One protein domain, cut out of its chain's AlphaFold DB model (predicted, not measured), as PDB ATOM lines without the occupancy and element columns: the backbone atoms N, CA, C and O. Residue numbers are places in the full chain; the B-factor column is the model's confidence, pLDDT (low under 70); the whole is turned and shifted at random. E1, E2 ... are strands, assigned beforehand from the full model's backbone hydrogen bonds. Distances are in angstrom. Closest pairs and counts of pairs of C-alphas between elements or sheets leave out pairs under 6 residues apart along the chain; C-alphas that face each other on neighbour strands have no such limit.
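What this domain is: This is residues 145 to 220 of the 223 residues of an uncharacterized protein of Escherichia coli KTE73 (UniProt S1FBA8). Two small antiparallel sheets, E1 E5 E6 E7 and E2 E3 E4, sit partly face to face with their strands crossed, as in a loose, open barrel. Residues 211 and 212, just after E7, pair with E4 and so join the two sheets on one side, while the last residues run on along the side of E2 E3 E4 turned away from the larger sheet. The printed part has 76 residues with no named helix and seven named strands, E1 to E7 in chain order. The class is all strand, though under half of the residues, 36 of 76, are in named strands. The whole is compact, with a radius of gyration of the C-alphas of 11.6 A, and its rounded outline spans 31 by 27 by 22 A.

How they stand to each other: The larger sheet runs E1, residues 145 to 149; E5, residues 186 to 192; E6, residues 195 to 200; E7, residues 207 to 209. E1 and E7 are its edge strands, and from edge to edge the strands' lines turn by 71 degrees. E1 and E5 are antiparallel at 160 degrees, with N 148 and O 189 within hydrogen-bond range at 2.9 A. E5 and E6 form a hairpin, with N 197 and O 190 at 2.9 A. E6 and E7 form another, with N 198 and O 208 at 2.9 A. E5, E6 and E7 are a meander, each strand the antiparallel neighbour of the one before. The second sheet is also a meander: E2, residues 154 to 158; E3, residues 164 to 168; E4, residues 171 to 175. In the hairpin of E2 and E3, N 165 and O 157 are 2.8 A apart; in that of E3 and E4, N 166 and O 173 are 2.8 A apart. Between the sheets, E3 and E5 are near each other, and so are E4 and E6, each with 5 pairs of C-alphas within 10 A. The closest C-alphas of E4 and E7, those of Phe 175 and Ala 209, are 7.1 A apart. Residues 173 to 174 of E4 pair antiparallel with residues 211 to 212. E2 and E5 are only just apart, at 8.3 A.

Where its parts are: E5 is 16.9 A long from first to last C-alpha and E6 16.1 A. E1 measures 13.2 A, E4 13.1 A, E3 12.9 A, E2 11.1 A and E7 6.9 A. E1 begins at C-alpha 145, (-3.722, 2.021, 1.752). E5 begins at C-alpha 186, (3.220, 2.270, -14.553), and E7 ends at C-alpha 209, (8.665, 6.479, -4.204).

The domain as a whole: The two C-alphas farthest apart, those of Thr 203 and Asp 220, are 35.1 A apart. The printed part has no cut and no long link; E4 to E5, with 10 residues between them, is a short link. The mean pLDDT of the printed part is 72.6, and 25 residues are under 70: 145 to 147, 160 to 162, 177 to 184, 190 to 196 and 202 to 205.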
ATOM      1  N   TYR A 145      -4.084   2.547   3.053       50.34
ATOM      2  CA  TYR A 145      -3.722   2.021   1.752       50.34
ATOM      3  C   TYR A 145      -4.804   2.482   0.781       50.34
ATOM      4  O   TYR A 145      -5.942   2.018   0.847       50.34
ATOM      5  N   GLU A 146      -4.461   3.442  -0.066       55.97
ATOM      6  CA  GLU A 146      -5.309   3.864  -1.175       55.97
ATOM      7  C   GLU A 146      -4.580   3.490  -2.467       55.97
ATOM      8  O   GLU A 146      -3.416   3.847  -2.661       55.97
ATOM      9  N   GLU A 147      -5.257   2.731  -3.324       64.44
ATOM     10  CA  GLU A 147      -4.750   2.308  -4.625       64.44
ATOM     11  C   GLU A 147      -5.601   2.966  -5.704       64.44
ATOM     12  O   GLU A 147      -6.810   2.744  -5.771       64.44
ATOM     13  N   ASN A 148      -4.963   3.783  -6.536       71.38
ATOM     14  CA  ASN A 148      -5.612   4.441  -7.659       71.38
ATOM     15  C   ASN A 148      -5.013   3.913  -8.955       71.38
ATOM     16  O   ASN A 148      -3.794   3.850  -9.102       71.38
ATOM     17  N   LEU A 149      -5.872   3.562  -9.904       77.75
ATOM     18  CA  LEU A 149      -5.434   3.299 -11.268       77.75
ATOM     19  C   LEU A 149      -4.994   4.616 -11.902       77.75
ATOM     20  O   LEU A 149      -5.693   5.620 -11.776       77.75
ATOM     21  N   ILE A 150      -3.848   4.580 -12.571       78.44
ATOM     22  CA  ILE A 150      -3.279   5.717 -13.283       78.44
ATOM     23  C   ILE A 150      -3.406   5.501 -14.780       78.44
ATOM     24  O   ILE A 150      -3.143   4.406 -15.284       78.44
ATOM     25  N   THR A 151      -3.727   6.578 -15.484       72.31
ATOM     26  CA  THR A 151      -3.703   6.652 -16.943       72.31
ATOM     27  C   THR A 151      -2.629   7.624 -17.446       72.31
ATOM     28  O   THR A 151      -2.119   8.476 -16.715       72.31
ATOM     29  N   ASP A 152      -2.226   7.454 -18.708       75.31
ATOM     30  CA  ASP A 152      -1.304   8.354 -19.418       75.31
ATOM     31  C   ASP A 152       0.070   8.571 -18.756       75.31
ATOM     32  O   ASP A 152       0.678   9.638 -18.885       75.31
ATOM     33  N   ALA A 153       0.585   7.552 -18.060       81.75
ATOM     34  CA  ALA A 153       1.906   7.598 -17.446       81.75
ATOM     35  C   ALA A 153       3.012   7.620 -18.515       81.75
ATOM     36  O   ALA A 153       3.141   6.694 -19.316       81.75
ATOM     37  N   ARG A 154       3.838   8.671 -18.520       81.56
ATOM     38  CA  ARG A 154       4.982   8.798 -19.437       81.56
ATOM     39  C   ARG A 154       6.146   9.554 -18.818       81.56
ATOM     40  O   ARG A 154       5.953  10.519 -18.079       81.56
ATOM     41  N   VAL A 155       7.359   9.157 -19.180       83.12
ATOM     42  CA  VAL A 155       8.574   9.909 -18.848       83.12
ATOM     43  C   VAL A 155       8.612  11.177 -19.704       83.12
ATOM     44  O   VAL A 155       8.503  11.101 -20.926       83.12
ATOM     45  N   VAL A 156       8.742  12.343 -19.071       84.50
ATOM     46  CA  VAL A 156       8.770  13.655 -19.753       84.50
ATOM     47  C   VAL A 156      10.146  14.313 -19.728       84.50
ATOM     48  O   VAL A 156      10.456  15.099 -20.616       84.50
ATOM     49  N   ALA A 157      10.977  13.980 -18.743       80.31
ATOM     50  CA  ALA A 157      12.370  14.396 -18.673       80.31
ATOM     51  C   ALA A 157      13.161  13.369 -17.858       80.31
ATOM     52  O   ALA A 157      12.613  12.733 -16.959       80.31
ATOM     53  N   SER A 158      14.434  13.179 -18.183       76.56
ATOM     54  CA  SER A 158      15.311  12.281 -17.437       76.56
ATOM     55  C   SER A 158      16.763  12.710 -17.624       76.56
ATOM     56  O   SER A 158      17.209  12.896 -18.758       76.56
ATOM     57  N   ASP A 159      17.471  12.893 -16.514       74.06
ATOM     58  CA  ASP A 159      18.922  13.027 -16.468       74.06
ATOM     59  C   ASP A 159      19.517  11.622 -16.261       74.06
ATOM     60  O   ASP A 159      19.165  10.970 -15.271       74.06
ATOM     61  N   PRO A 160      20.415  11.148 -17.148       60.56
ATOM     62  CA  PRO A 160      21.028   9.821 -17.061       60.56
ATOM     63  C   PRO A 160      21.775   9.524 -15.752       60.56
ATOM     64  O   PRO A 160      22.177   8.385 -15.548       60.56
ATOM     65  N   ASN A 161      21.995  10.504 -14.868       59.41
ATOM     66  CA  ASN A 161      22.725  10.271 -13.623       59.41
ATOM     67  C   ASN A 161      21.941  10.491 -12.326       59.41
ATOM     68  O   ASN A 161      22.459  10.084 -11.282       59.41
ATOM     69  N   ARG A 162      20.766  11.145 -12.317       64.88
ATOM     70  CA  ARG A 162      20.123  11.523 -11.037       64.88
ATOM     71  C   ARG A 162      18.604  11.529 -11.021       64.88
ATOM     72  O   ARG A 162      18.038  10.982 -10.086       64.88
ATOM     73  N   THR A 163      17.927  12.120 -12.003       74.62
ATOM     74  CA  THR A 163      16.494  12.405 -11.852       74.62
ATOM     75  C   THR A 163      15.658  11.993 -13.052       74.62
ATOM     76  O   THR A 163      15.981  12.289 -14.197       74.62
ATOM     77  N   THR A 164      14.521  11.356 -12.787       80.50
ATOM     78  CA  THR A 164      13.511  11.013 -13.791       80.50
ATOM     79  C   THR A 164      12.193  11.687 -13.434       80.50
ATOM     80  O   THR A 164      11.702  11.564 -12.311       80.50
ATOM     81  N   ILE A 165      11.612  12.413 -14.388       85.12
ATOM     82  CA  ILE A 165      10.326  13.094 -14.245       85.12
ATOM     83  C   ILE A 165       9.268  12.347 -15.048       85.12
ATOM     84  O   ILE A 165       9.403  12.141 -16.257       85.12
ATOM     85  N   ILE A 166       8.180  11.987 -14.373       85.88
ATOM     86  CA  ILE A 166       7.047  11.256 -14.938       85.88
ATOM     87  C   ILE A 166       5.805  12.129 -14.860       85.88
ATOM     88  O   ILE A 166       5.517  12.742 -13.834       85.88
ATOM     89  N   TYR A 167       5.057  12.172 -15.952       85.31
ATOM     90  CA  TYR A 167       3.728  12.752 -15.993       85.31
ATOM     91  C   TYR A 167       2.685  11.639 -15.938       85.31
ATOM     92  O   TYR A 167       2.799  10.676 -16.688       85.31
ATOM     93  N   ALA A 168       1.702  11.772 -15.051       84.69
ATOM     94  CA  ALA A 168       0.644  10.791 -14.818       84.69
ATOM     95  C   ALA A 168      -0.626  11.496 -14.307       84.69
ATOM     96  O   ALA A 168      -0.546  12.269 -13.348       84.69
ATOM     97  N   ASP A 169      -1.781  11.263 -14.943       82.06
ATOM     98  CA  ASP A 169      -3.097  11.835 -14.581       82.06
ATOM     99  C   ASP A 169      -3.120  13.357 -14.303       82.06
ATOM    100  O   ASP A 169      -3.844  13.860 -13.433       82.06
ATOM    101  N   GLY A 170      -2.314  14.138 -15.026       82.50
ATOM    102  CA  GLY A 170      -2.242  15.589 -14.815       82.50
ATOM    103  C   GLY A 170      -1.264  16.047 -13.733       82.50
ATOM    104  O   GLY A 170      -1.228  17.241 -13.422       82.50
ATOM    105  N   PHE A 171      -0.474  15.136 -13.166       85.44
ATOM    106  CA  PHE A 171       0.536  15.419 -12.149       85.44
ATOM    107  C   PHE A 171       1.941  15.115 -12.661       85.44
ATOM    108  O   PHE A 171       2.159  14.122 -13.352       85.44
ATOM    109  N   TYR A 172       2.900  15.942 -12.249       86.44
ATOM    110  CA  TYR A 172       4.319  15.645 -12.405       86.44
ATOM    111  C   TYR A 172       4.862  14.963 -11.153       86.44
ATOM    112  O   TYR A 172       4.510  15.319 -10.024       86.44
ATOM    113  N   TRP A 173       5.747  14.003 -11.372       85.44
ATOM    114  CA  TRP A 173       6.433  13.232 -10.354       85.44
ATOM    115  C   TRP A 173       7.926  13.276 -10.611       85.44
ATOM    116  O   TRP A 173       8.345  13.017 -11.732       85.44
ATOM    117  N   LEU A 174       8.714  13.568  -9.583       82.81
ATOM    118  CA  LEU A 174      10.172  13.540  -9.639       82.81
ATOM    119  C   LEU A 174      10.694  12.340  -8.847       82.81
ATOM    120  O   LEU A 174      10.370  12.186  -7.664       82.81
ATOM    121  N   PHE A 175      11.516  11.526  -9.496       76.94
ATOM    122  CA  PHE A 175      12.199  10.372  -8.928       76.94
ATOM    123  C   PHE A 175      13.700  10.605  -8.972       76.94
ATOM    124  O   PHE A 175      14.217  11.034  -9.995       76.94
ATOM    125  N   ASP A 176      14.392  10.302  -7.880       72.12
ATOM    126  CA  ASP A 176      15.849  10.443  -7.771       72.12
ATOM    127  C   ASP A 176      16.531   9.117  -8.161       72.12
ATOM    128  O   ASP A 176      17.155   8.444  -7.338       72.12
ATOM    129  N   MET A 177      16.252   8.653  -9.387       66.94
ATOM    130  CA  MET A 177      16.746   7.392  -9.948       66.94
ATOM    131  C   MET A 177      16.935   7.471 -11.467       66.94
ATOM    132  O   MET A 177      16.297   8.277 -12.155       66.94
ATOM    133  N   ASP A 178      17.802   6.589 -11.966       59.25
ATOM    134  CA  ASP A 178      18.144   6.448 -13.382       59.25
ATOM    135  C   ASP A 178      16.950   5.944 -14.221       59.25
ATOM    136  O   ASP A 178      16.073   5.214 -13.749       59.25
ATOM    137  N   ARG A 179      16.929   6.339 -15.497       57.41
ATOM    138  CA  ARG A 179      15.854   6.109 -16.475       57.41
ATOM    139  C   ARG A 179      15.527   4.631 -16.678       57.41
ATOM    140  O   ARG A 179      14.381   4.290 -16.969       57.41
ATOM    141  N   ASN A 180      16.537   3.772 -16.539       53.62
ATOM    142  CA  ASN A 180      16.497   2.359 -16.922       53.62
ATOM    143  C   ASN A 180      15.531   1.498 -16.085       53.62
ATOM    144  O   ASN A 180      15.282   0.350 -16.444       53.62
ATOM    145  N   GLU A 181      14.957   2.029 -15.001       57.81
ATOM    146  CA  GLU A 181      13.958   1.314 -14.194       57.81
ATOM    147  C   GLU A 181      12.499   1.599 -14.606       57.81
ATOM    148  O   GLU A 181      11.615   0.799 -14.303       57.81
ATOM    149  N   PHE A 182      12.229   2.693 -15.331       62.59
ATOM    150  CA  PHE A 182      10.864   3.170 -15.612       62.59
ATOM    151  C   PHE A 182      10.282   2.730 -16.963       62.59
ATOM    152  O   PHE A 182       9.219   3.205 -17.355       62.59
ATOM    153  N   ASP A 183      10.919   1.782 -17.651       55.75
ATOM    154  CA  ASP A 183      10.470   1.260 -18.957       55.75
ATOM    155  C   ASP A 183       9.258   0.304 -18.860       55.75
ATOM    156  O   ASP A 183       8.860  -0.357 -19.817       55.75
ATOM    157  N   LYS A 184       8.663   0.206 -17.667       59.69
ATOM    158  CA  LYS A 184       7.529  -0.662 -17.354       59.69
ATOM    159  C   LYS A 184       6.228   0.131 -17.309       59.69
ATOM    160  O   LYS A 184       6.214   1.302 -16.942       59.69
ATOM    161  N   SER A 185       5.115  -0.534 -17.622       70.94
ATOM    162  CA  SER A 185       3.754   0.011 -17.573       70.94
ATOM    163  C   SER A 185       3.349   0.399 -16.147       70.94
ATOM    164  O   SER A 185       2.695  -0.355 -15.415       70.94
ATOM    165  N   ILE A 186       3.754   1.601 -15.736       77.00
ATOM    166  CA  ILE A 186       3.220   2.270 -14.553       77.00
ATOM    167  C   ILE A 186       1.712   2.370 -14.747       77.00
ATOM    168  O   ILE A 186       1.236   2.940 -15.724       77.00
ATOM    169  N   SER A 187       0.969   1.786 -13.817       77.81
ATOM    170  CA  SER A 187      -0.488   1.685 -13.922       77.81
ATOM    171  C   SER A 187      -1.202   2.050 -12.632       77.81
ATOM    172  O   SER A 187      -2.428   2.129 -12.619       77.81
ATOM    173  N   ARG A 188      -0.464   2.232 -11.531       76.81
ATOM    174  CA  ARG A 188      -1.048   2.400 -10.200       76.81
ATOM    175  C   ARG A 188      -0.303   3.448  -9.389       76.81
ATOM    176  O   ARG A 188       0.927   3.441  -9.336       76.81
ATOM    177  N   GLU A 189      -1.064   4.301  -8.715       78.06
ATOM    178  CA  GLU A 189      -0.616   5.085  -7.572       78.06
ATOM    179  C   GLU A 189      -0.944   4.288  -6.320       78.06
ATOM    180  O   GLU A 189      -2.104   3.941  -6.095       78.06
ATOM    181  N   ILE A 190       0.052   4.049  -5.478       69.38
ATOM    182  CA  ILE A 190      -0.182   3.550  -4.130       69.38
ATOM    183  C   ILE A 190       0.154   4.664  -3.154       69.38
ATOM    184  O   ILE A 190       1.285   5.156  -3.096       69.38
ATOM    185  N   VAL A 191      -0.835   5.045  -2.358       65.00
ATOM    186  CA  VAL A 191      -0.658   5.937  -1.218       65.00
ATOM    187  C   VAL A 191      -0.635   5.074   0.034       65.00
ATOM    188  O   VAL A 191      -1.609   4.390   0.348       65.00
ATOM    189  N   ARG A 192       0.496   5.093   0.741       54.31
ATOM    190  CA  ARG A 192       0.681   4.376   2.004       54.31
ATOM    191  C   ARG A 192       1.189   5.330   3.074       54.31
ATOM    192  O   ARG A 192       2.377   5.666   3.120       54.31
ATOM    193  N   GLY A 193       0.283   5.772   3.940       57.47
ATOM    194  CA  GLY A 193       0.572   6.852   4.882       57.47
ATOM    195  C   GLY A 193       1.020   8.112   4.135       57.47
ATOM    196  O   GLY A 193       0.251   8.688   3.372       57.47
ATOM    197  N   ASN A 194       2.279   8.511   4.321       51.03
ATOM    198  CA  ASN A 194       2.834   9.731   3.720       51.03
ATOM    199  C   ASN A 194       3.595   9.473   2.417       51.03
ATOM    200  O   ASN A 194       4.011  10.414   1.740       51.03
ATOM    201  N   TYR A 195       3.806   8.203   2.084       56.12
ATOM    202  CA  TYR A 195       4.529   7.812   0.890       56.12
ATOM    203  C   TYR A 195       3.541   7.675  -0.256       56.12
ATOM    204  O   TYR A 195       2.565   6.929  -0.171       56.12
ATOM    205  N   LYS A 196       3.812   8.411  -1.330       69.44
ATOM    206  CA  LYS A 196       3.133   8.258  -2.610       69.44
ATOM    207  C   LYS A 196       4.092   7.535  -3.541       69.44
ATOM    208  O   LYS A 196       5.248   7.944  -3.680       69.44
ATOM    209  N   MET A 197       3.631   6.436  -4.114       76.50
ATOM    210  CA  MET A 197       4.441   5.552  -4.940       76.50
ATOM    211  C   MET A 197       3.751   5.312  -6.273       76.50
ATOM    212  O   MET A 197       2.526   5.217  -6.329       76.50
ATOM    213  N   LEU A 198       4.548   5.186  -7.329       79.06
ATOM    214  CA  LEU A 198       4.096   4.687  -8.621       79.06
ATOM    215  C   LEU A 198       4.506   3.228  -8.754       79.06
ATOM    216  O   LEU A 198       5.651   2.886  -8.462       79.06
ATOM    217  N   CYS A 199       3.575   2.380  -9.180       75.44
ATOM    218  CA  CYS A 199       3.780   0.942  -9.285       75.44
ATOM    219  C   CYS A 199       3.433   0.409 -10.678       75.44
ATOM    220  O   CYS A 199       2.531   0.907 -11.365       75.44
ATOM    221  N   THR A 200       4.150  -0.637 -11.079       75.12
ATOM    222  CA  THR A 200       3.918  -1.379 -12.323       75.12
ATOM    223  C   THR A 200       2.687  -2.272 -12.233       75.12
ATOM    224  O   THR A 200       2.267  -2.664 -11.145       75.12
ATOM    225  N   SER A 201       2.164  -2.678 -13.389       70.12
ATOM    226  CA  SER A 201       1.153  -3.742 -13.486       70.12
ATOM    227  C   SER A 201       1.706  -5.164 -13.296       70.12
ATOM    228  O   SER A 201       0.910  -6.088 -13.149       70.12
ATOM    229  N   ASP A 202       3.031  -5.347 -13.335       66.50
ATOM    230  CA  ASP A 202       3.690  -6.661 -13.262       66.50
ATOM    231  C   ASP A 202       3.430  -7.410 -11.945       66.50
ATOM    232  O   ASP A 202       3.162  -6.809 -10.904       66.50
ATOM    233  N   THR A 203       3.600  -8.736 -11.968       64.50
ATOM    234  CA  THR A 203       3.644  -9.590 -10.774       64.50
ATOM    235  C   THR A 203       5.004 -10.300 -10.670       64.50
ATOM    236  O   THR A 203       5.337 -11.111 -11.533       64.50
ATOM    237  N   PRO A 204       5.805 -10.040  -9.617       58.97
ATOM    238  CA  PRO A 204       5.559  -9.098  -8.522       58.97
ATOM    239  C   PRO A 204       5.655  -7.627  -8.965       58.97
ATOM    240  O   PRO A 204       6.489  -7.267  -9.798       58.97
ATOM    241  N   ALA A 205       4.813  -6.774  -8.374       65.00
ATOM    242  CA  ALA A 205       4.781  -5.352  -8.703       65.00
ATOM    243  C   ALA A 205       6.062  -4.657  -8.234       65.00
ATOM    244  O   ALA A 205       6.510  -4.845  -7.101       65.00
ATOM    245  N   THR A 206       6.640  -3.835  -9.106       71.81
ATOM    246  CA  THR A 206       7.754  -2.949  -8.766       71.81
ATOM    247  C   THR A 206       7.184  -1.568  -8.462       71.81
ATOM    248  O   THR A 206       6.351  -1.074  -9.220       71.81
ATOM    249  N   CYS A 207       7.589  -0.967  -7.344       72.44
ATOM    250  CA  CYS A 207       7.072   0.316  -6.876       72.44
ATOM    251  C   CYS A 207       8.213   1.276  -6.562       72.44
ATOM    252  O   CYS A 207       9.199   0.886  -5.936       72.44
ATOM    253  N   TRP A 208       8.025   2.545  -6.907       75.81
ATOM    254  CA  TRP A 208       9.007   3.597  -6.678       75.81
ATOM    255  C   TRP A 208       8.375   4.772  -5.945       75.81
ATOM    256  O   TRP A 208       7.285   5.225  -6.292       75.81
ATOM    257  N   ALA A 209       9.069   5.279  -4.927       73.44
ATOM    258  CA  ALA A 209       8.665   6.479  -4.204       73.44
ATOM    259  C   ALA A 209       9.194   7.726  -4.920       73.44
ATOM    260  O   ALA A 209      10.364   7.781  -5.292       73.44
ATOM    261  N   GLY A 210       8.337   8.732  -5.087       73.94
ATOM    262  CA  GLY A 210       8.689   9.972  -5.775       73.94
ATOM    263  C   GLY A 210       7.988  11.186  -5.185       73.94
ATOM    264  O   GLY A 210       7.022  11.079  -4.424       73.94
ATOM    265  N   ARG A 211       8.473  12.375  -5.545       78.81
ATOM    266  CA  ARG A 211       7.863  13.645  -5.152       78.81
ATOM    267  C   ARG A 211       6.777  14.025  -6.157       78.81
ATOM    268  O   ARG A 211       7.088  14.397  -7.283       78.81
ATOM    269  N   LYS A 212       5.511  13.970  -5.732       81.88
ATOM    270  CA  LYS A 212       4.346  14.413  -6.520       81.88
ATOM    271  C   LYS A 212       4.140  15.924  -6.389       81.88
ATOM    272  O   LYS A 212       4.015  16.432  -5.273       81.88
ATOM    273  N   PHE A 213       4.059  16.632  -7.510       80.69
ATOM    274  CA  PHE A 213       3.794  18.073  -7.557       80.69
ATOM    275  C   PHE A 213       2.287  18.371  -7.631       80.69
ATOM    276  O   PHE A 213       1.518  17.511  -8.064       80.69
ATOM    277  N   PRO A 214       1.831  19.572  -7.223       82.31
ATOM    278  CA  PRO A 214       0.438  19.987  -7.383       82.31
ATOM    279  C   PRO A 214      -0.038  19.911  -8.839       82.31
ATOM    280  O   PRO A 214       0.738  20.124  -9.778       82.31
ATOM    281  N   LYS A 215      -1.336  19.656  -9.030       76.19
ATOM    282  CA  LYS A 215      -1.959  19.666 -10.360       76.19
ATOM    283  C   LYS A 215      -1.752  21.037 -11.014       76.19
ATOM    284  O   LYS A 215      -1.820  22.053 -10.326       76.19
ATOM    285  N   ASN A 216      -1.507  21.062 -12.323       76.44
ATOM    286  CA  ASN A 216      -1.220  22.275 -13.112       76.44
ATOM    287  C   ASN A 216       0.121  22.973 -12.806       76.44
ATOM    288  O   ASN A 216       0.329  24.108 -13.236       76.44
ATOM    289  N   THR A 217       1.050  22.328 -12.094       80.06
ATOM    290  CA  THR A 217       2.438  22.818 -12.040       80.06
ATOM    291  C   THR A 217       3.022  22.789 -13.455       80.06
ATOM    292  O   THR A 217       2.890  21.776 -14.135       80.06
ATOM    293  N   SER A 218       3.626  23.880 -13.931       83.31
ATOM    294  CA  SER A 218       4.294  23.906 -15.241       83.31
ATOM    295  C   SER A 218       5.577  23.076 -15.208       83.31
ATOM    296  O   SER A 218       6.250  23.041 -14.178       83.31
ATOM    297  N   LEU A 219       5.938  22.442 -16.327       78.75
ATOM    298  CA  LEU A 219       7.150  21.616 -16.415       78.75
ATOM    299  C   LEU A 219       8.413  22.413 -16.039       78.75
ATOM    300  O   LEU A 219       9.251  21.901 -15.306       78.75
ATOM    301  N   ASP A 220       8.479  23.693 -16.411       82.12
ATOM    302  CA  ASP A 220       9.593  24.599 -16.080       82.12
ATOM    303  C   ASP A 220       9.791  24.839 -14.575       82.12
ATOM    304  O   ASP A 220      10.827  25.341 -14.163       82.12
TER     305      ASP A 220